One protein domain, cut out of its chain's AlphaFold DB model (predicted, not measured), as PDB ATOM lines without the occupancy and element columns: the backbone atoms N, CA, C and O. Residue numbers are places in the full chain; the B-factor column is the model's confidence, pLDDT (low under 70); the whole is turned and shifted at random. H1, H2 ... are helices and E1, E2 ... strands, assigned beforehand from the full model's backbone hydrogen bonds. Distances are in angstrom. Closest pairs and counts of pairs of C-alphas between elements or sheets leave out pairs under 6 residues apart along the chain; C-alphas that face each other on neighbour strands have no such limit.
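What this domain is: This is residues 48 to 171 of the 229 residues of the protein "Putative iron-regulated membrane protein" of Novosphingobium sp. SG917 (UniProt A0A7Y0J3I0). What does the model look like at first sight? Two small antiparallel sheets lie next to each other along the longest axis, E1 to E3 in one half and E4 to E7 in the other, and helix H4 bridges them, packing on both. H1 packs on H4, H2 packs on E1 and E2 near their turn, H3 lies at the far end of the first half, and H5 grazes the larger sheet. What is it made of, and how large is it? The printed part has 124 residues with five named helices and seven named strands, in the order H1 H2 H3 E1 E2 E3 H4 E4 H5 E5 E6 E7, and the class is mixed, helices and strands. The sheets have the orders E1 - E2 - E3 and E4 - E5 - E6 - E7; the whole is compact, with a radius of gyration of the C-alphas of 14.9 A and spans of 44 by 31 by 19 A.

How they stand to each other: Where do the first helices stand? H1, residues 48 to 54, only grazes the sheet of E1, residues 78 to 84, E2, residues 87 to 93, and E3, residues 99 to 101; its closest C-alpha pair with E1 is Ala 54 and Val 84, 4.3 A. H2, residues 58 to 63, is on this sheet at a height of 8.4 A, only just over E2 with 3 C-alphas falling on it, and across the strands at 84 degrees to E2 on the local plane; the closest C-alphas of H2 and E2 are those of Gly 61 and Leu 88, 5.2 A. H3, residues 67 to 71, is not on this sheet. How are these strands joined? E1, E2 and E3 form a meander, each strand the antiparallel neighbour of the one before. In the hairpin E1 and E2 N 80 and O 91 are 2.8 A apart, and in the hairpin E2 and E3 N 92 and O 100 are 2.9 A apart, both within hydrogen-bond range. What does the longest helix meet? H4, residues 105 to 116, touches H1, closest at the C-alphas of Tyr 53 and Gly 112, 3.9 A, at a shallow tilt of 22 degrees, opposite ways. It is on the first sheet at a height of 6.7 A, over E1 and along the strands at 25 degrees on the local plane, with the C-alphas of Val 84 and Ala 108 closest at 5.4 A. It is also on one face of the sheet of E4, residues 124 to 127, E5, residues 144 to 148, E6, residues 156 to 160, and E7, residues 166 to 170, in two layers, a helix over a sheet, at a height of 8.7 A, over E5 and slantwise to the strands at 44 degrees to E5 on the local plane. What of the second sheet and the backbones? N 126 and O 146 of E4 and E5 are 3.0 A apart, and in the meander E5 E6 E7, made of two hairpins, N 145 and O 159 are 2.8 A and N 158 and O 168 2.9 A apart, each pair within hydrogen-bond range. H5, residues 133 to 138, only grazes this sheet, and the C-alphas of Glu 138 and Thr 168 are its closest pair with E7, 7.5 A. In H1, H2, H3, H4 and H5 every O i to N i+4 pair is within hydrogen-bond range.

Where its parts are: Where do the elements begin and end? H1 (48 to 54) begins at C-alpha 48, (171.076, 194.026, 136.097); H2 (58 to 63) and H3 (67 to 71) follow. E7 (166 to 170) ends at C-alpha 170, (157.621, 189.582, 126.650). Which elements are longest? E2 measures 19.5 A from first to last C-alpha, E1 18.9 A, H4 16.2 A and E6 13.5 A.

The domain as a whole: How far does it reach? The two C-alphas farthest apart are those of Ala 68 and Ala 151, 43.8 A. Is it whole, and are links long? The printed part has no cut, and no link is long. Where is confidence low? Residues 72 to 74 have pLDDT under 70, and the mean of the printed part is 92.8.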
ATOM      1  N   GLY A  48     170.667 192.687 136.523       98.00
ATOM      2  CA  GLY A  48     171.076 194.026 136.097       98.00
ATOM      3  C   GLY A  48     169.893 194.879 135.636       98.00
ATOM      4  O   GLY A  48     169.771 196.024 136.057       98.00
ATOM      5  N   GLN A  49     168.979 194.309 134.845       98.06
ATOM      6  CA  GLN A  49     167.754 194.992 134.416       98.06
ATOM      7  C   GLN A  49     166.838 195.308 135.596       98.06
ATOM      8  O   GLN A  49     166.329 196.416 135.675       98.06
ATOM      9  N   THR A  50     166.665 194.382 136.540       97.94
ATOM     10  CA  THR A  50     165.863 194.617 137.750       97.94
ATOM     11  C   THR A  50     166.460 195.736 138.603       97.94
ATOM     12  O   THR A  50     165.737 196.631 139.035       97.94
ATOM     13  N   THR A  51     167.785 195.740 138.793       97.88
ATOM     14  CA  THR A  51     168.488 196.812 139.520       97.88
ATOM     15  C   THR A  51     168.351 198.161 138.811       97.88
ATOM     16  O   THR A  51     168.013 199.159 139.445       97.88
ATOM     17  N   ALA A  52     168.560 198.199 137.493       98.00
ATOM     18  CA  ALA A  52     168.427 199.415 136.695       98.00
ATOM     19  C   ALA A  52     166.978 199.929 136.646       98.00
ATOM     20  O   ALA A  52     166.753 201.135 136.704       98.00
ATOM     21  N   TYR A  53     165.997 199.023 136.607       98.38
ATOM     22  CA  TYR A  53     164.574 199.350 136.636       98.38
ATOM     23  C   TYR A  53     164.173 199.997 137.961       98.38
ATOM     24  O   TYR A  53     163.460 201.001 137.968       98.38
ATOM     25  N   ALA A  54     164.665 199.455 139.078       97.94
ATOM     26  CA  ALA A  54     164.468 200.045 140.395       97.94
ATOM     27  C   ALA A  54     165.150 201.418 140.515       97.94
ATOM     28  O   ALA A  54     164.607 202.329 141.136       97.94
ATOM     29  N   GLY A  55     166.328 201.582 139.904       97.31
ATOM     30  CA  GLY A  55     167.088 202.835 139.826       97.31
ATOM     31  C   GLY A  55     167.870 203.194 141.094       97.31
ATOM     32  O   GLY A  55     168.872 203.897 141.010       97.31
ATOM     33  N   ALA A  56     167.463 202.685 142.258       95.44
ATOM     34  CA  ALA A  56     168.212 202.777 143.507       95.44
ATOM     35  C   ALA A  56     167.803 201.654 144.482       95.44
ATOM     36  O   ALA A  56     166.717 201.081 144.344       95.44
ATOM     37  N   PRO A  57     168.643 201.324 145.483       95.12
ATOM     38  CA  PRO A  57     168.283 200.373 146.530       95.12
ATOM     39  C   PRO A  57     167.085 200.853 147.359       95.12
ATOM     40  O   PRO A  57     166.983 202.035 147.691       95.12
ATOM     41  N   LEU A  58     166.228 199.920 147.789       93.75
ATOM     42  CA  LEU A  58     165.068 200.223 148.640       93.75
ATOM     43  C   LEU A  58     165.456 200.953 149.933       93.75
ATOM     44  O   LEU A  58     164.775 201.892 150.343       93.75
ATOM     45  N   ALA A  59     166.583 200.570 150.539       93.75
ATOM     46  CA  ALA A  59     167.102 201.214 151.741       93.75
ATOM     47  C   ALA A  59     167.334 202.724 151.550       93.75
ATOM     48  O   ALA A  59     167.042 203.504 152.452       93.75
ATOM     49  N   SER A  60     167.800 203.147 150.371       92.19
ATOM     50  CA  SER A  60     168.036 204.561 150.058       92.19
ATOM     51  C   SER A  60     166.731 205.353 149.969       92.19
ATOM     52  O   SER A  60     166.664 206.466 150.480       92.19
ATOM     53  N   GLY A  61     165.684 204.770 149.374       89.06
ATOM     54  CA  GLY A  61     164.359 205.391 149.328       89.06
ATOM     55  C   GLY A  61     163.735 205.523 150.718       89.06
ATOM     56  O   GLY A  61     163.233 206.587 151.077       89.06
ATOM     57  N   LEU A  62     163.822 204.465 151.530       90.38
ATOM     58  CA  LEU A  62     163.277 204.449 152.891       90.38
ATOM     59  C   LEU A  62     164.007 205.403 153.842       90.38
ATOM     60  O   LEU A  62     163.361 206.012 154.691       90.38
ATOM     61  N   ALA A  63     165.325 205.577 153.693       89.31
ATOM     62  CA  ALA A  63     166.107 206.492 154.527       89.31
ATOM     63  C   ALA A  63     165.627 207.954 154.431       89.31
ATOM     64  O   ALA A  63     165.747 208.704 155.397       89.31
ATOM     65  N   GLY A  64     165.060 208.354 153.288       78.56
ATOM     66  CA  GLY A  64     164.485 209.687 153.083       78.56
ATOM     67  C   GLY A  64     163.034 209.839 153.554       78.56
ATOM     68  O   GLY A  64     162.483 210.936 153.457       78.56
ATOM     69  N   MET A  65     162.386 208.771 154.035       82.69
ATOM     70  CA  MET A  65     160.956 208.783 154.342       82.69
ATOM     71  C   MET A  65     160.687 209.236 155.787       82.69
ATOM     72  O   MET A  65     161.115 208.571 156.733       82.69
ATOM     73  N   PRO A  66     159.922 210.324 156.010       82.12
ATOM     74  CA  PRO A  66     159.578 210.737 157.362       82.12
ATOM     75  C   PRO A  66     158.611 209.733 158.002       82.12
ATOM     76  O   PRO A  66     157.657 209.274 157.371       82.12
ATOM     77  N   LEU A  67     158.785 209.460 159.297       78.81
ATOM     78  CA  LEU A  67     157.904 208.563 160.063       78.81
ATOM     79  C   LEU A  67     156.425 208.998 160.007       78.81
ATOM     80  O   LEU A  67     155.519 208.167 160.063       78.81
ATOM     81  N   ALA A  68     156.163 210.296 159.840       77.31
ATOM     82  CA  ALA A  68     154.818 210.819 159.620       77.31
ATOM     83  C   ALA A  68     154.187 210.312 158.307       77.31
ATOM     84  O   ALA A  68     153.010 209.965 158.305       77.31
ATOM     85  N   ALA A  69     154.956 210.172 157.220       75.50
ATOM     86  CA  ALA A  69     154.468 209.611 155.954       75.50
ATOM     87  C   ALA A  69     154.182 208.100 156.052       75.50
ATOM     88  O   ALA A  69     153.337 207.560 155.331       75.50
ATOM     89  N   LEU A  70     154.835 207.397 156.987       72.25
ATOM     90  CA  LEU A  70     154.469 206.018 157.312       72.25
ATOM     91  C   LEU A  70     153.073 205.950 157.951       72.25
ATOM     92  O   LEU A  70     152.315 205.046 157.603       72.25
ATOM     93  N   ARG A  71     152.714 206.936 158.785       70.75
ATOM     94  CA  ARG A  71     151.425 207.033 159.498       70.75
ATOM     95  C   ARG A  71     150.287 207.698 158.716       70.75
ATOM     96  O   ARG A  71     149.140 207.513 159.088       70.75
ATOM     97  N   GLN A  72     150.577 208.463 157.661       65.31
ATOM     98  CA  GLN A  72     149.572 209.199 156.870       65.31
ATOM     99  C   GLN A  72     148.764 208.346 155.880       65.31
ATOM    100  O   GLN A  72     147.888 208.871 155.197       65.31
ATOM    101  N   ALA A  73     149.031 207.046 155.781       62.62
ATOM    102  CA  ALA A  73     148.104 206.169 155.078       62.62
ATOM    103  C   ALA A  73     146.876 205.973 155.980       62.62
ATOM    104  O   ALA A  73     147.057 205.763 157.176       62.62
ATOM    105  N   GLY A  74     145.663 206.098 155.430       67.69
ATOM    106  CA  GLY A  74     144.408 205.861 156.156       67.69
ATOM    107  C   GLY A  74     144.289 204.421 156.673       67.69
ATOM    108  O   GLY A  74     145.284 203.744 156.897       67.69
ATOM    109  N   GLU A  75     143.080 203.896 156.854       78.62
ATOM    110  CA  GLU A  75     142.960 202.469 157.179       78.62
ATOM    111  C   GLU A  75     143.469 201.610 156.010       78.62
ATOM    112  O   GLU A  75     142.918 201.637 154.910       78.62
ATOM    113  N   PHE A  76     144.542 200.854 156.246       85.50
ATOM    114  CA  PHE A  76     145.096 199.880 155.309       85.50
ATOM    115  C   PHE A  76     145.352 198.557 156.032       85.50
ATOM    116  O   PHE A  76     145.662 198.526 157.222       85.50
ATOM    117  N   ARG A  77     145.238 197.451 155.296       89.06
ATOM    118  CA  ARG A  77     145.582 196.107 155.774       89.06
ATOM    119  C   ARG A  77     147.041 195.769 155.491       89.06
ATOM    120  O   ARG A  77     147.685 195.099 156.290       89.06
ATOM    121  N   GLU A  78     147.551 196.245 154.362       90.56
ATOM    122  CA  GLU A  78     148.928 196.042 153.929       90.56
ATOM    123  C   GLU A  78     149.487 197.333 153.331       90.56
ATOM    124  O   GLU A  78     148.771 198.086 152.669       90.56
ATOM    125  N   LYS A  79     150.772 197.595 153.584       90.81
ATOM    126  CA  LYS A  79     151.522 198.701 152.992       90.81
ATOM    127  C   LYS A  79     152.864 198.170 152.510       90.81
ATOM    128  O   LYS A  79     153.668 197.718 153.323       90.81
ATOM    129  N   ALA A  80     153.088 198.236 151.205       92.25
ATOM    130  CA  ALA A  80     154.327 197.823 150.565       92.25
ATOM    131  C   ALA A  80     155.121 199.036 150.080       92.25
ATOM    132  O   ALA A  80     154.577 200.115 149.819       92.25
ATOM    133  N   PHE A  81     156.426 198.822 149.949       93.62
ATOM    134  CA  PHE A  81     157.386 199.809 149.481       93.62
ATOM    135  C   PHE A  81     158.211 199.190 148.361       93.62
ATOM    136  O   PHE A  81     158.781 198.112 148.533       93.62
ATOM    137  N   GLY A  82     158.300 199.884 147.233       94.94
ATOM    138  CA  GLY A  82     159.075 199.457 146.074       94.94
ATOM    139  C   GLY A  82     159.848 200.627 145.485       94.94
ATOM    140  O   GLY A  82     159.395 201.764 145.540       94.94
ATOM    141  N   MET A  83     161.025 200.361 144.924       96.75
ATOM    142  CA  MET A  83     161.740 201.356 144.126       96.75
ATOM    143  C   MET A  83     161.417 201.135 142.657       96.75
ATOM    144  O   MET A  83     161.577 200.024 142.153       96.75
ATOM    145  N   VAL A  84     160.992 202.194 141.978       97.88
ATOM    146  CA  VAL A  84     160.723 202.187 140.538       97.88
ATOM    147  C   VAL A  84     161.316 203.461 139.953       97.88
ATOM    148  O   VAL A  84     161.019 204.556 140.422       97.88
ATOM    149  N   GLY A  85     162.197 203.344 138.959       97.31
ATOM    150  CA  GLY A  85     162.806 204.498 138.291       97.31
ATOM    151  C   GLY A  85     163.509 205.486 139.232       97.31
ATOM    152  O   GLY A  85     163.505 206.683 138.962       97.31
ATOM    153  N   GLY A  86     164.066 205.006 140.350       96.12
ATOM    154  CA  GLY A  86     164.720 205.827 141.373       96.12
ATOM    155  C   GLY A  86     163.767 206.507 142.362       96.12
ATOM    156  O   GLY A  86     164.231 207.228 143.241       96.12
ATOM    157  N   GLN A  87     162.456 206.278 142.259       95.00
ATOM    158  CA  GLN A  87     161.452 206.810 143.182       95.00
ATOM    159  C   GLN A  87     160.943 205.724 144.129       95.00
ATOM    160  O   GLN A  87     160.708 204.588 143.715       95.00
ATOM    161  N   LEU A  88     160.747 206.089 145.399       94.62
ATOM    162  CA  LEU A  88     160.071 205.236 146.371       94.62
ATOM    163  C   LEU A  88     158.566 205.273 146.103       94.62
ATOM    164  O   LEU A  88     157.904 206.280 146.353       94.62
ATOM    165  N   ILE A  89     158.037 204.156 145.625       94.62
ATOM    166  CA  ILE A  89     156.611 203.914 145.472       94.62
ATOM    167  C   ILE A  89     156.091 203.278 146.753       94.62
ATOM    168  O   ILE A  89     156.636 202.295 147.255       94.62
ATOM    169  N   THR A  90     155.026 203.862 147.286       93.25
ATOM    170  CA  THR A  90     154.285 203.300 148.414       93.25
ATOM    171  C   THR A  90     152.927 202.852 147.918       93.25
ATOM    172  O   THR A  90     152.192 203.670 147.368       93.25
ATOM    173  N   THR A  91     152.574 201.596 148.159       93.50
ATOM    174  CA  THR A  91     151.255 201.063 147.807       93.50
ATOM    175  C   THR A  91     150.573 200.540 149.058       93.50
ATOM    176  O   THR A  91     151.198 199.906 149.904       93.50
ATOM    177  N   THR A  92     149.293 200.859 149.208       93.06
ATOM    178  CA  THR A  92     148.456 200.426 150.332       93.06
ATOM    179  C   THR A  92     147.288 199.613 149.812       93.06
ATOM    180  O   THR A  92     146.728 199.979 148.783       93.06
ATOM    181  N   TRP A  93     146.918 198.544 150.514       92.56
ATOM    182  CA  TRP A  93     145.751 197.721 150.197       92.56
ATOM    183  C   TRP A  93     144.752 197.742 151.345       92.56
ATOM    184  O   TRP A  93     145.130 197.596 152.510       92.56
ATOM    185  N   ASP A  94     143.472 197.888 151.016       89.75
ATOM    186  CA  ASP A  94     142.383 197.765 151.980       89.75
ATOM    187  C   ASP A  94     141.999 196.289 152.238       89.75
ATOM    188  O   ASP A  94     142.529 195.349 151.639       89.75
ATOM    189  N   GLY A  95     141.044 196.062 153.145       85.94
ATOM    190  CA  GLY A  95     140.533 194.718 153.442       85.94
ATOM    191  C   GLY A  95     139.765 194.047 152.292       85.94
ATOM    192  O   GLY A  95     139.472 192.857 152.382       85.94
ATOM    193  N   ARG A  96     139.440 194.786 151.224       86.75
ATOM    194  CA  ARG A  96     138.722 194.319 150.027       86.75
ATOM    195  C   ARG A  96     139.656 194.113 148.827       86.75
ATOM    196  O   ARG A  96     139.202 193.634 147.791       86.75
ATOM    197  N   GLY A  97     140.946 194.431 148.966       84.25
ATOM    198  CA  GLY A  97     141.961 194.318 147.920       84.25
ATOM    199  C   GLY A  97     142.085 195.544 147.009       84.25
ATOM    200  O   GLY A  97     142.809 195.475 146.013       84.25
ATOM    201  N   ALA A  98     141.412 196.658 147.314       88.19
ATOM    202  CA  ALA A  98     141.611 197.915 146.602       88.19
ATOM    203  C   ALA A  98     142.979 198.499 146.962       88.19
ATOM    204  O   ALA A  98     143.319 198.614 148.140       88.19
ATOM    205  N   ALA A  99     143.752 198.862 145.941       91.81
ATOM    206  CA  ALA A  99     145.111 199.354 146.099       91.81
ATOM    207  C   ALA A  99     145.199 200.849 145.779       91.81
ATOM    208  O   ALA A  99     144.637 201.302 144.781       91.81
ATOM    209  N   THR A 100     145.945 201.598 146.588       91.50
ATOM    210  CA  THR A 100     146.283 203.003 146.325       91.50
ATOM    211  C   THR A 100     147.792 203.177 146.355       91.50
ATOM    212  O   THR A 100     148.426 202.942 147.388       91.50
ATOM    213  N   SER A 101     148.352 203.593 145.221       92.00
ATOM    214  CA  SER A 101     149.777 203.867 145.030       92.00
ATOM    215  C   SER A 101     150.084 205.349 145.222       92.00
ATOM    216  O   SER A 101     149.248 206.215 144.959       92.00
ATOM    217  N   SER A 102     151.317 205.659 145.615       88.38
ATOM    218  CA  SER A 102     151.811 207.031 145.645       88.38
ATOM    219  C   SER A 102     151.762 207.677 144.249       88.38
ATOM    220  O   SER A 102     151.976 206.989 143.243       88.38
ATOM    221  N   PRO A 103     151.539 209.002 144.161       89.50
ATOM    222  CA  PRO A 103     151.571 209.720 142.891       89.50
ATOM    223  C   PRO A 103     152.886 209.506 142.129       89.50
ATOM    224  O   PRO A 103     153.939 209.309 142.730       89.50
ATOM    225  N   GLY A 104     152.835 209.584 140.798       93.62
ATOM    226  CA  GLY A 104     154.030 209.516 139.944       93.62
ATOM    227  C   GLY A 104     154.440 208.115 139.481       93.62
ATOM    228  O   GLY A 104     155.345 208.014 138.655       93.62
ATOM    229  N   LEU A 105     153.742 207.052 139.907       96.19
ATOM    230  CA  LEU A 105     154.042 205.664 139.528       96.19
ATOM    231  C   LEU A 105     154.256 205.470 138.015       96.19
ATOM    232  O   LEU A 105     155.258 204.896 137.600       96.19
ATOM    233  N   SER A 106     153.373 205.993 137.163       96.31
ATOM    234  CA  SER A 106     153.514 205.845 135.705       96.31
ATOM    235  C   SER A 106     154.793 206.491 135.156       96.31
ATOM    236  O   SER A 106     155.452 205.921 134.287       96.31
ATOM    237  N   ALA A 107     155.183 207.660 135.675       96.94
ATOM    238  CA  ALA A 107     156.414 208.342 135.270       96.94
ATOM    239  C   ALA A 107     157.666 207.607 135.783       96.94
ATOM    240  O   ALA A 107     158.663 207.489 135.061       96.94
ATOM    241  N   ALA A 108     157.588 207.061 136.999       97.69
ATOM    242  CA  ALA A 108     158.606 206.194 137.578       97.69
ATOM    243  C   ALA A 108     158.811 204.935 136.720       97.69
ATOM    244  O   ALA A 108     159.943 204.631 136.346       97.69
ATOM    245  N   ILE A 109     157.726 204.266 136.310       98.06
ATOM    246  CA  ILE A 109     157.756 203.104 135.409       98.06
ATOM    247  C   ILE A 109     158.475 203.454 134.102       98.06
ATOM    248  O   ILE A 109     159.408 202.758 133.708       98.06
ATOM    249  N   VAL A 110     158.085 204.546 133.436       97.62
ATOM    250  CA  VAL A 110     158.707 204.991 132.174       97.62
ATOM    251  C   VAL A 110     160.208 205.250 132.344       97.62
ATOM    252  O   VAL A 110     161.006 204.951 131.453       97.62
ATOM    253  N   THR A 111     160.611 205.798 133.486       97.88
ATOM    254  CA  THR A 111     162.020 206.055 133.812       97.88
ATOM    255  C   THR A 111     162.783 204.757 134.069       97.88
ATOM    256  O   THR A 111     163.833 204.548 133.465       97.88
ATOM    257  N   GLY A 112     162.220 203.847 134.868       98.06
ATOM    258  CA  GLY A 112     162.799 202.532 135.138       98.06
ATOM    259  C   GLY A 112     162.963 201.690 133.873       98.06
ATOM    260  O   GLY A 112     164.020 201.105 133.652       98.06
ATOM    261  N   VAL A 113     161.962 201.676 132.983       98.19
ATOM    262  CA  VAL A 113     162.054 200.955 131.700       98.19
ATOM    263  C   VAL A 113     163.200 201.492 130.840       98.19
ATOM    264  O   VAL A 113     163.969 200.693 130.310       98.19
ATOM    265  N   ARG A 114     163.351 202.820 130.719       97.25
ATOM    266  CA  ARG A 114     164.449 203.430 129.944       97.25
ATOM    267  C   ARG A 114     165.823 203.110 130.528       97.25
ATOM    268  O   ARG A 114     166.755 202.866 129.773       97.25
ATOM    269  N   ALA A 115     165.944 203.084 131.854       97.56
ATOM    270  CA  ALA A 115     167.196 202.733 132.516       97.56
ATOM    271  C   ALA A 115     167.567 201.253 132.312       97.56
ATOM    272  O   ALA A 115     168.727 200.934 132.065       97.56
ATOM    273  N   ALA A 116     166.589 200.346 132.387       97.88
ATOM    274  CA  ALA A 116     166.817 198.906 132.255       97.88
ATOM    275  C   ALA A 116     166.979 198.419 130.804       97.88
ATOM    276  O   ALA A 116     167.677 197.430 130.564       97.88
ATOM    277  N   TRP A 117     166.367 199.106 129.834       97.38
ATOM    278  CA  TRP A 117     166.499 198.836 128.398       97.38
ATOM    279  C   TRP A 117     166.904 200.111 127.641       97.38
ATOM    280  O   TRP A 117     166.077 200.673 126.919       97.38
ATOM    281  N   PRO A 118     168.165 200.564 127.768       95.00
ATOM    282  CA  PRO A 118     168.636 201.814 127.159       95.00
ATOM    283  C   PRO A 118     168.619 201.798 125.625       95.00
ATOM    284  O   PRO A 118     168.618 202.850 124.997       95.00
ATOM    285  N   GLN A 119     168.601 200.611 125.016       92.38
ATOM    286  CA  GLN A 119     168.445 200.431 123.575       92.38
ATOM    287  C   GLN A 119     167.024 200.730 123.079       92.38
ATOM    288  O   GLN A 119     166.825 200.857 121.883       92.38
ATOM    289  N   GLY A 120     166.026 200.776 123.965       89.00
ATOM    290  CA  GLY A 120     164.653 201.110 123.603       89.00
ATOM    291  C   GLY A 120     164.424 202.619 123.594       89.00
ATOM    292  O   GLY A 120     165.021 203.358 124.377       89.00
ATOM    293  N   GLY A 121     163.503 203.079 122.746       88.31
ATOM    294  CA  GLY A 121     163.015 204.455 122.807       88.31
ATOM    295  C   GLY A 121     162.184 204.736 124.068       88.31
ATOM    296  O   GLY A 121     162.090 203.926 124.995       88.31
ATOM    297  N   SER A 122     161.518 205.894 124.092       90.75
ATOM    298  CA  SER A 122     160.568 206.197 125.169       90.75
ATOM    299  C   SER A 122     159.404 205.195 125.141       90.75
ATOM    300  O   SER A 122     158.723 205.095 124.118       90.75
ATOM    301  N   PRO A 123     159.167 204.443 126.231       95.88
ATOM    302  CA  PRO A 123     158.120 203.435 126.269       95.88
ATOM    303  C   PRO A 123     156.738 204.087 126.212       95.88
ATOM    304  O   PRO A 123     156.499 205.096 126.876       95.88
ATOM    305  N   GLN A 124     155.812 203.477 125.476       96.19
ATOM    306  CA  GLN A 124     154.402 203.833 125.574       96.19
ATOM    307  C   GLN A 124     153.726 202.913 126.587       96.19
ATOM    308  O   GLN A 124     153.765 201.692 126.442       96.19
ATOM    309  N   LEU A 125     153.151 203.504 127.631       97.31
ATOM    310  CA  LEU A 125     152.494 202.772 128.706       97.31
ATOM    311  C   LEU A 125     150.983 202.777 128.480       97.31
ATOM    312  O   LEU A 125     150.377 203.843 128.402       97.31
ATOM    313  N   HIS A 126     150.390 201.590 128.409       97.12
ATOM    314  CA  HIS A 126     148.958 201.399 128.184       97.12
ATOM    315  C   HIS A 126     148.389 200.414 129.200       97.12
ATOM    316  O   HIS A 126     149.114 199.549 129.693       97.12
ATOM    317  N   ALA A 127     147.090 200.503 129.487       97.44
ATOM    318  CA  ALA A 127     146.399 199.443 130.213       97.44
ATOM    319  C   ALA A 127     146.406 198.159 129.371       97.44
ATOM    320  O   ALA A 127     146.102 198.187 128.177       97.44
ATOM    321  N   LEU A 128     146.768 197.035 129.985       96.88
ATOM    322  CA  LEU A 128     146.712 195.735 129.338       96.88
ATOM    323  C   LEU A 128     145.317 195.151 129.557       96.88
ATOM    324  O   LEU A 128     144.932 194.870 130.687       96.88
ATOM    325  N   ALA A 129     144.562 194.969 128.473       94.44
ATOM    326  CA  ALA A 129     143.225 194.393 128.565       94.44
ATOM    327  C   ALA A 129     143.286 192.995 129.227       94.44
ATOM    328  O   ALA A 129     144.087 192.163 128.780       94.44
ATOM    329  N   PRO A 130     142.462 192.706 130.254       92.12
ATOM    330  CA  PRO A 130     142.524 191.436 130.979       92.12
ATOM    331  C   PRO A 130     142.270 190.210 130.100       92.12
ATOM    332  O   PRO A 130     142.758 189.121 130.386       92.12
ATOM    333  N   ASP A 131     141.515 190.361 129.015       91.19
ATOM    334  CA  ASP A 131     141.207 189.319 128.034       91.19
ATOM    335  C   ASP A 131     142.207 189.261 126.865       91.19
ATOM    336  O   ASP A 131     142.087 188.406 125.982       91.19
ATOM    337  N   ALA A 132     143.236 190.116 126.859       93.44
ATOM    338  CA  ALA A 132     144.292 190.048 125.863       93.44
ATOM    339  C   ALA A 132     145.030 188.706 125.947       93.44
ATOM    340  O   ALA A 132     145.309 188.175 127.024       93.44
ATOM    341  N   PHE A 133     145.415 188.174 124.785       94.94
ATOM    342  CA  PHE A 133     146.064 186.865 124.682       94.94
ATOM    343  C   PHE A 133     147.276 186.721 125.616       94.94
ATOM    344  O   PHE A 133     147.344 185.759 126.377       94.94
ATOM    345  N   TYR A 134     148.200 187.689 125.601       95.69
ATOM    346  CA  TYR A 134     149.395 187.643 126.448       95.69
ATOM    347  C   TYR A 134     149.108 187.950 127.923       95.69
ATOM    348  O   TYR A 134     149.802 187.413 128.777       95.69
ATOM    349  N   ALA A 135     148.071 188.737 128.234       95.38
ATOM    350  CA  ALA A 135     147.643 188.945 129.618       95.38
ATOM    351  C   ALA A 135     147.207 187.613 130.237       95.38
ATOM    352  O   ALA A 135     147.705 187.197 131.277       95.38
ATOM    353  N   GLN A 136     146.353 186.884 129.523       94.88
ATOM    354  CA  GLN A 136     145.854 185.590 129.967       94.88
ATOM    355  C   GLN A 136     146.932 184.493 129.938       94.88
ATOM    356  O   GLN A 136     146.906 183.602 130.783       94.88
ATOM    357  N   ALA A 137     147.871 184.547 128.985       95.19
ATOM    358  CA  ALA A 137     148.980 183.593 128.897       95.19
ATOM    359  C   ALA A 137     149.955 183.697 130.076       95.19
ATOM    360  O   ALA A 137     150.492 182.681 130.514       95.19
ATOM    361  N   GLU A 138     150.173 184.911 130.581       95.81
ATOM    362  CA  GLU A 138     151.080 185.182 131.700       95.81
ATOM    363  C   GLU A 138     150.354 185.270 133.052       95.81
ATOM    364  O   GLU A 138     151.002 185.419 134.083       95.81
ATOM    365  N   GLY A 139     149.019 185.165 133.071       94.94
ATOM    366  CA  GLY A 139     148.228 185.326 134.295       94.94
ATOM    367  C   GLY A 139     148.317 186.740 134.874       94.94
ATOM    368  O   GLY A 139     148.365 186.905 136.090       94.94
ATOM    369  N   ALA A 140     148.388 187.752 134.006       96.56
ATOM    370  CA  ALA A 140     148.498 189.147 134.408       96.56
ATOM    371  C   ALA A 140     147.244 189.602 135.185       96.56
ATOM    372  O   ALA A 140     146.131 189.229 134.804       96.56
ATOM    373  N   PRO A 141     147.400 190.410 136.250       95.19
ATOM    374  CA  PRO A 141     146.268 190.963 136.986       95.19
ATOM    375  C   PRO A 141     145.494 191.980 136.135       95.19
ATOM    376  O   PRO A 141     146.041 192.576 135.208       95.19
ATOM    377  N   ASP A 142     144.236 192.247 136.493       94.62
ATOM    378  CA  ASP A 142     143.343 193.120 135.709       94.62
ATOM    379  C   ASP A 142     143.829 194.575 135.591       94.62
ATOM    380  O   ASP A 142     143.427 195.312 134.695       94.62
ATOM    381  N   ASN A 143     144.696 195.000 136.508       95.00
ATOM    382  CA  ASN A 143     145.306 196.326 136.524       95.00
ATOM    383  C   ASN A 143     146.683 196.362 135.841       95.00
ATOM    384  O   ASN A 143     147.416 197.340 136.007       95.00
ATOM    385  N   ALA A 144     147.087 195.285 135.165       97.81
ATOM    386  CA  ALA A 144     148.375 195.231 134.502       97.81
ATOM    387  C   ALA A 144     148.485 196.328 133.438       97.81
ATOM    388  O   ALA A 144     147.540 196.662 132.721       97.81
ATOM    389  N   LEU A 145     149.685 196.873 133.324       98.12
ATOM    390  CA  LEU A 145     150.081 197.794 132.279       98.12
ATOM    391  C   LEU A 145     151.025 197.072 131.324       98.12
ATOM    392  O   LEU A 145     151.771 196.173 131.719       98.12
ATOM    393  N   ILE A 146     151.026 197.496 130.066       98.31
ATOM    394  CA  ILE A 146     152.010 197.074 129.078       98.31
ATOM    395  C   ILE A 146     152.829 198.279 128.621       98.31
ATOM    396  O   ILE A 146     152.286 199.285 128.167       98.31
ATOM    397  N   ALA A 147     154.151 198.182 128.758       98.00
ATOM    398  CA  ALA A 147     155.092 199.156 128.226       98.00
ATOM    399  C   ALA A 147     155.616 198.660 126.875       98.00
ATOM    400  O   ALA A 147     156.526 197.822 126.821       98.00
ATOM    401  N   THR A 148     155.093 199.206 125.783       97.38
ATOM    402  CA  THR A 148     155.486 198.848 124.413       97.38
ATOM    403  C   THR A 148     156.612 199.740 123.895       97.38
ATOM    404  O   THR A 148     156.824 200.858 124.378       97.38
ATOM    405  N   ASP A 149     157.382 199.221 122.943       95.44
ATOM    406  CA  ASP A 149     158.388 199.982 122.200       95.44
ATOM    407  C   ASP A 149     158.000 200.027 120.715       95.44
ATOM    408  O   ASP A 149     158.145 199.015 120.025       95.44
ATOM    409  N   PRO A 150     157.515 201.174 120.202       91.38
ATOM    410  CA  PRO A 150     157.119 201.305 118.800       91.38
ATOM    411  C   PRO A 150     158.240 200.979 117.807       91.38
ATOM    412  O   PRO A 150     157.958 200.525 116.701       91.38
ATOM    413  N   ALA A 151     159.502 201.189 118.192       92.62
ATOM    414  CA  ALA A 151     160.658 200.892 117.349       92.62
ATOM    415  C   ALA A 151     161.091 199.415 117.417       92.62
ATOM    416  O   ALA A 151     161.996 199.015 116.686       92.62
ATOM    417  N   ALA A 152     160.463 198.612 118.287       91.81
ATOM    418  CA  ALA A 152     160.763 197.200 118.518       91.81
ATOM    419  C   ALA A 152     162.249 196.903 118.831       91.81
ATOM    420  O   ALA A 152     162.747 195.818 118.528       91.81
ATOM    421  N   GLN A 153     162.959 197.849 119.456       94.62
ATOM    422  CA  GLN A 153     164.367 197.706 119.851       94.62
ATOM    423  C   GLN A 153     164.523 197.028 121.223       94.62
ATOM    424  O   GLN A 153     165.578 196.474 121.540       94.62
ATOM    425  N   ARG A 154     163.454 196.995 122.029       95.31
ATOM    426  CA  ARG A 154     163.344 196.195 123.260       95.31
ATOM    427  C   ARG A 154     162.071 195.328 123.268       95.31
ATOM    428  O   ARG A 154     161.125 195.618 122.539       95.31
ATOM    429  N   PRO A 155     162.007 194.267 124.098       97.12
ATOM    430  CA  PRO A 155     160.767 193.518 124.304       97.12
ATOM    431  C   PRO A 155     159.684 194.370 124.977       97.12
ATOM    432  O   PRO A 155     160.004 195.267 125.761       97.12
ATOM    433  N   ASP A 156     158.415 194.030 124.737       97.50
ATOM    434  CA  ASP A 156     157.290 194.572 125.507       97.50
ATOM    435  C   ASP A 156     157.365 194.079 126.957       97.50
ATOM    436  O   ASP A 156     157.841 192.971 127.220       97.50
ATOM    437  N   LEU A 157     156.899 194.892 127.901       98.25
ATOM    438  CA  LEU A 157     156.988 194.587 129.329       98.25
ATOM    439  C   LEU A 157     155.602 194.647 129.959       98.25
ATOM    440  O   LEU A 157     154.916 195.652 129.801       98.25
ATOM    441  N   ILE A 158     155.216 193.593 130.672       98.56
ATOM    442  CA  ILE A 158     154.007 193.565 131.498       98.56
ATOM    443  C   ILE A 158     154.407 193.973 132.913       98.56
ATOM    444  O   ILE A 158     155.360 193.428 133.472       98.56
ATOM    445  N   ILE A 159     153.704 194.953 133.464       98.44
ATOM    446  CA  ILE A 159     154.018 195.607 134.735       98.44
ATOM    447  C   ILE A 159     152.738 195.666 135.566       98.44
ATOM    448  O   ILE A 159     151.662 195.911 135.026       98.44
ATOM    449  N   ASP A 160     152.833 195.448 136.870       97.25
ATOM    450  CA  ASP A 160     151.700 195.621 137.769       97.25
ATOM    451  C   ASP A 160     151.373 197.116 137.905       97.25
ATOM    452  O   ASP A 160     152.206 197.926 138.315       97.25
ATOM    453  N   GLY A 161     150.155 197.513 137.536       96.25
ATOM    454  CA  GLY A 161     149.721 198.907 137.633       96.25
ATOM    455  C   GLY A 161     149.490 199.429 139.056       96.25
ATOM    456  O   GLY A 161     149.238 200.622 139.199       96.25
ATOM    457  N   ARG A 162     149.548 198.587 140.098       95.38
ATOM    458  CA  ARG A 162     149.345 198.991 141.503       95.38
ATOM    459  C   ARG A 162     150.637 199.374 142.207       95.38
ATOM    460  O   ARG A 162     150.607 200.199 143.113       95.38
ATOM    461  N   ASP A 163     151.766 198.794 141.851       94.88
ATOM    462  CA  ASP A 163     153.038 199.046 142.547       94.88
ATOM    463  C   ASP A 163     154.230 199.198 141.595       94.88
ATOM    464  O   ASP A 163     155.312 199.602 142.017       94.88
ATOM    465  N   GLY A 164     154.023 198.964 140.296       96.88
ATOM    466  CA  GLY A 164     155.064 199.061 139.286       96.88
ATOM    467  C   GLY A 164     155.996 197.859 139.263       96.88
ATOM    468  O   GLY A 164     157.044 197.939 138.627       96.88
ATOM    469  N   HIS A 165     155.664 196.743 139.917       96.81
ATOM    470  CA  HIS A 165     156.484 195.546 139.799       96.81
ATOM    471  C   HIS A 165     156.510 195.042 138.356       96.81
ATOM    472  O   HIS A 165     155.485 194.865 137.696       96.81
ATOM    473  N   LEU A 166     157.715 194.785 137.851       97.62
ATOM    474  CA  LEU A 166     157.893 194.173 136.545       97.62
ATOM    475  C   LEU A 166     157.473 192.697 136.610       97.62
ATOM    476  O   LEU A 166     158.139 191.892 137.257       97.62
ATOM    477  N   LEU A 167     156.394 192.347 135.909       97.81
ATOM    478  CA  LEU A 167     155.812 191.004 135.923       97.81
ATOM    479  C   LEU A 167     156.423 190.109 134.847       97.81
ATOM    480  O   LEU A 167     156.769 188.957 135.106       97.81
ATOM    481  N   THR A 168     156.538 190.611 133.615       98.31
ATOM    482  CA  THR A 168     156.998 189.790 132.487       98.31
ATOM    483  C   THR A 168     157.736 190.600 131.432       98.31
ATOM    484  O   THR A 168     157.272 191.638 130.970       98.31
ATOM    485  N   VAL A 169     158.864 190.063 130.979       98.25
ATOM    486  CA  VAL A 169     159.609 190.492 129.796       98.25
ATOM    487  C   VAL A 169     159.143 189.671 128.594       98.25
ATOM    488  O   VAL A 169     159.572 188.532 128.384       98.25
ATOM    489  N   LEU A 170     158.272 190.250 127.773       97.69
ATOM    490  CA  LEU A 170     157.621 189.582 126.650       97.69
ATOM    491  C   LEU A 170     158.508 189.602 125.390       97.69
ATOM    492  O   LEU A 170     158.184 190.191 124.356       97.69
ATOM    493  N   ASN A 171     159.667 188.948 125.477       96.56
ATOM    494  CA  ASN A 171     160.580 188.788 124.345       96.56
ATOM    495  C   ASN A 171     160.059 187.774 123.310       96.56
ATOM    496  O   ASN A 171     159.112 187.028 123.556       96.56
TER     497      ASN A 171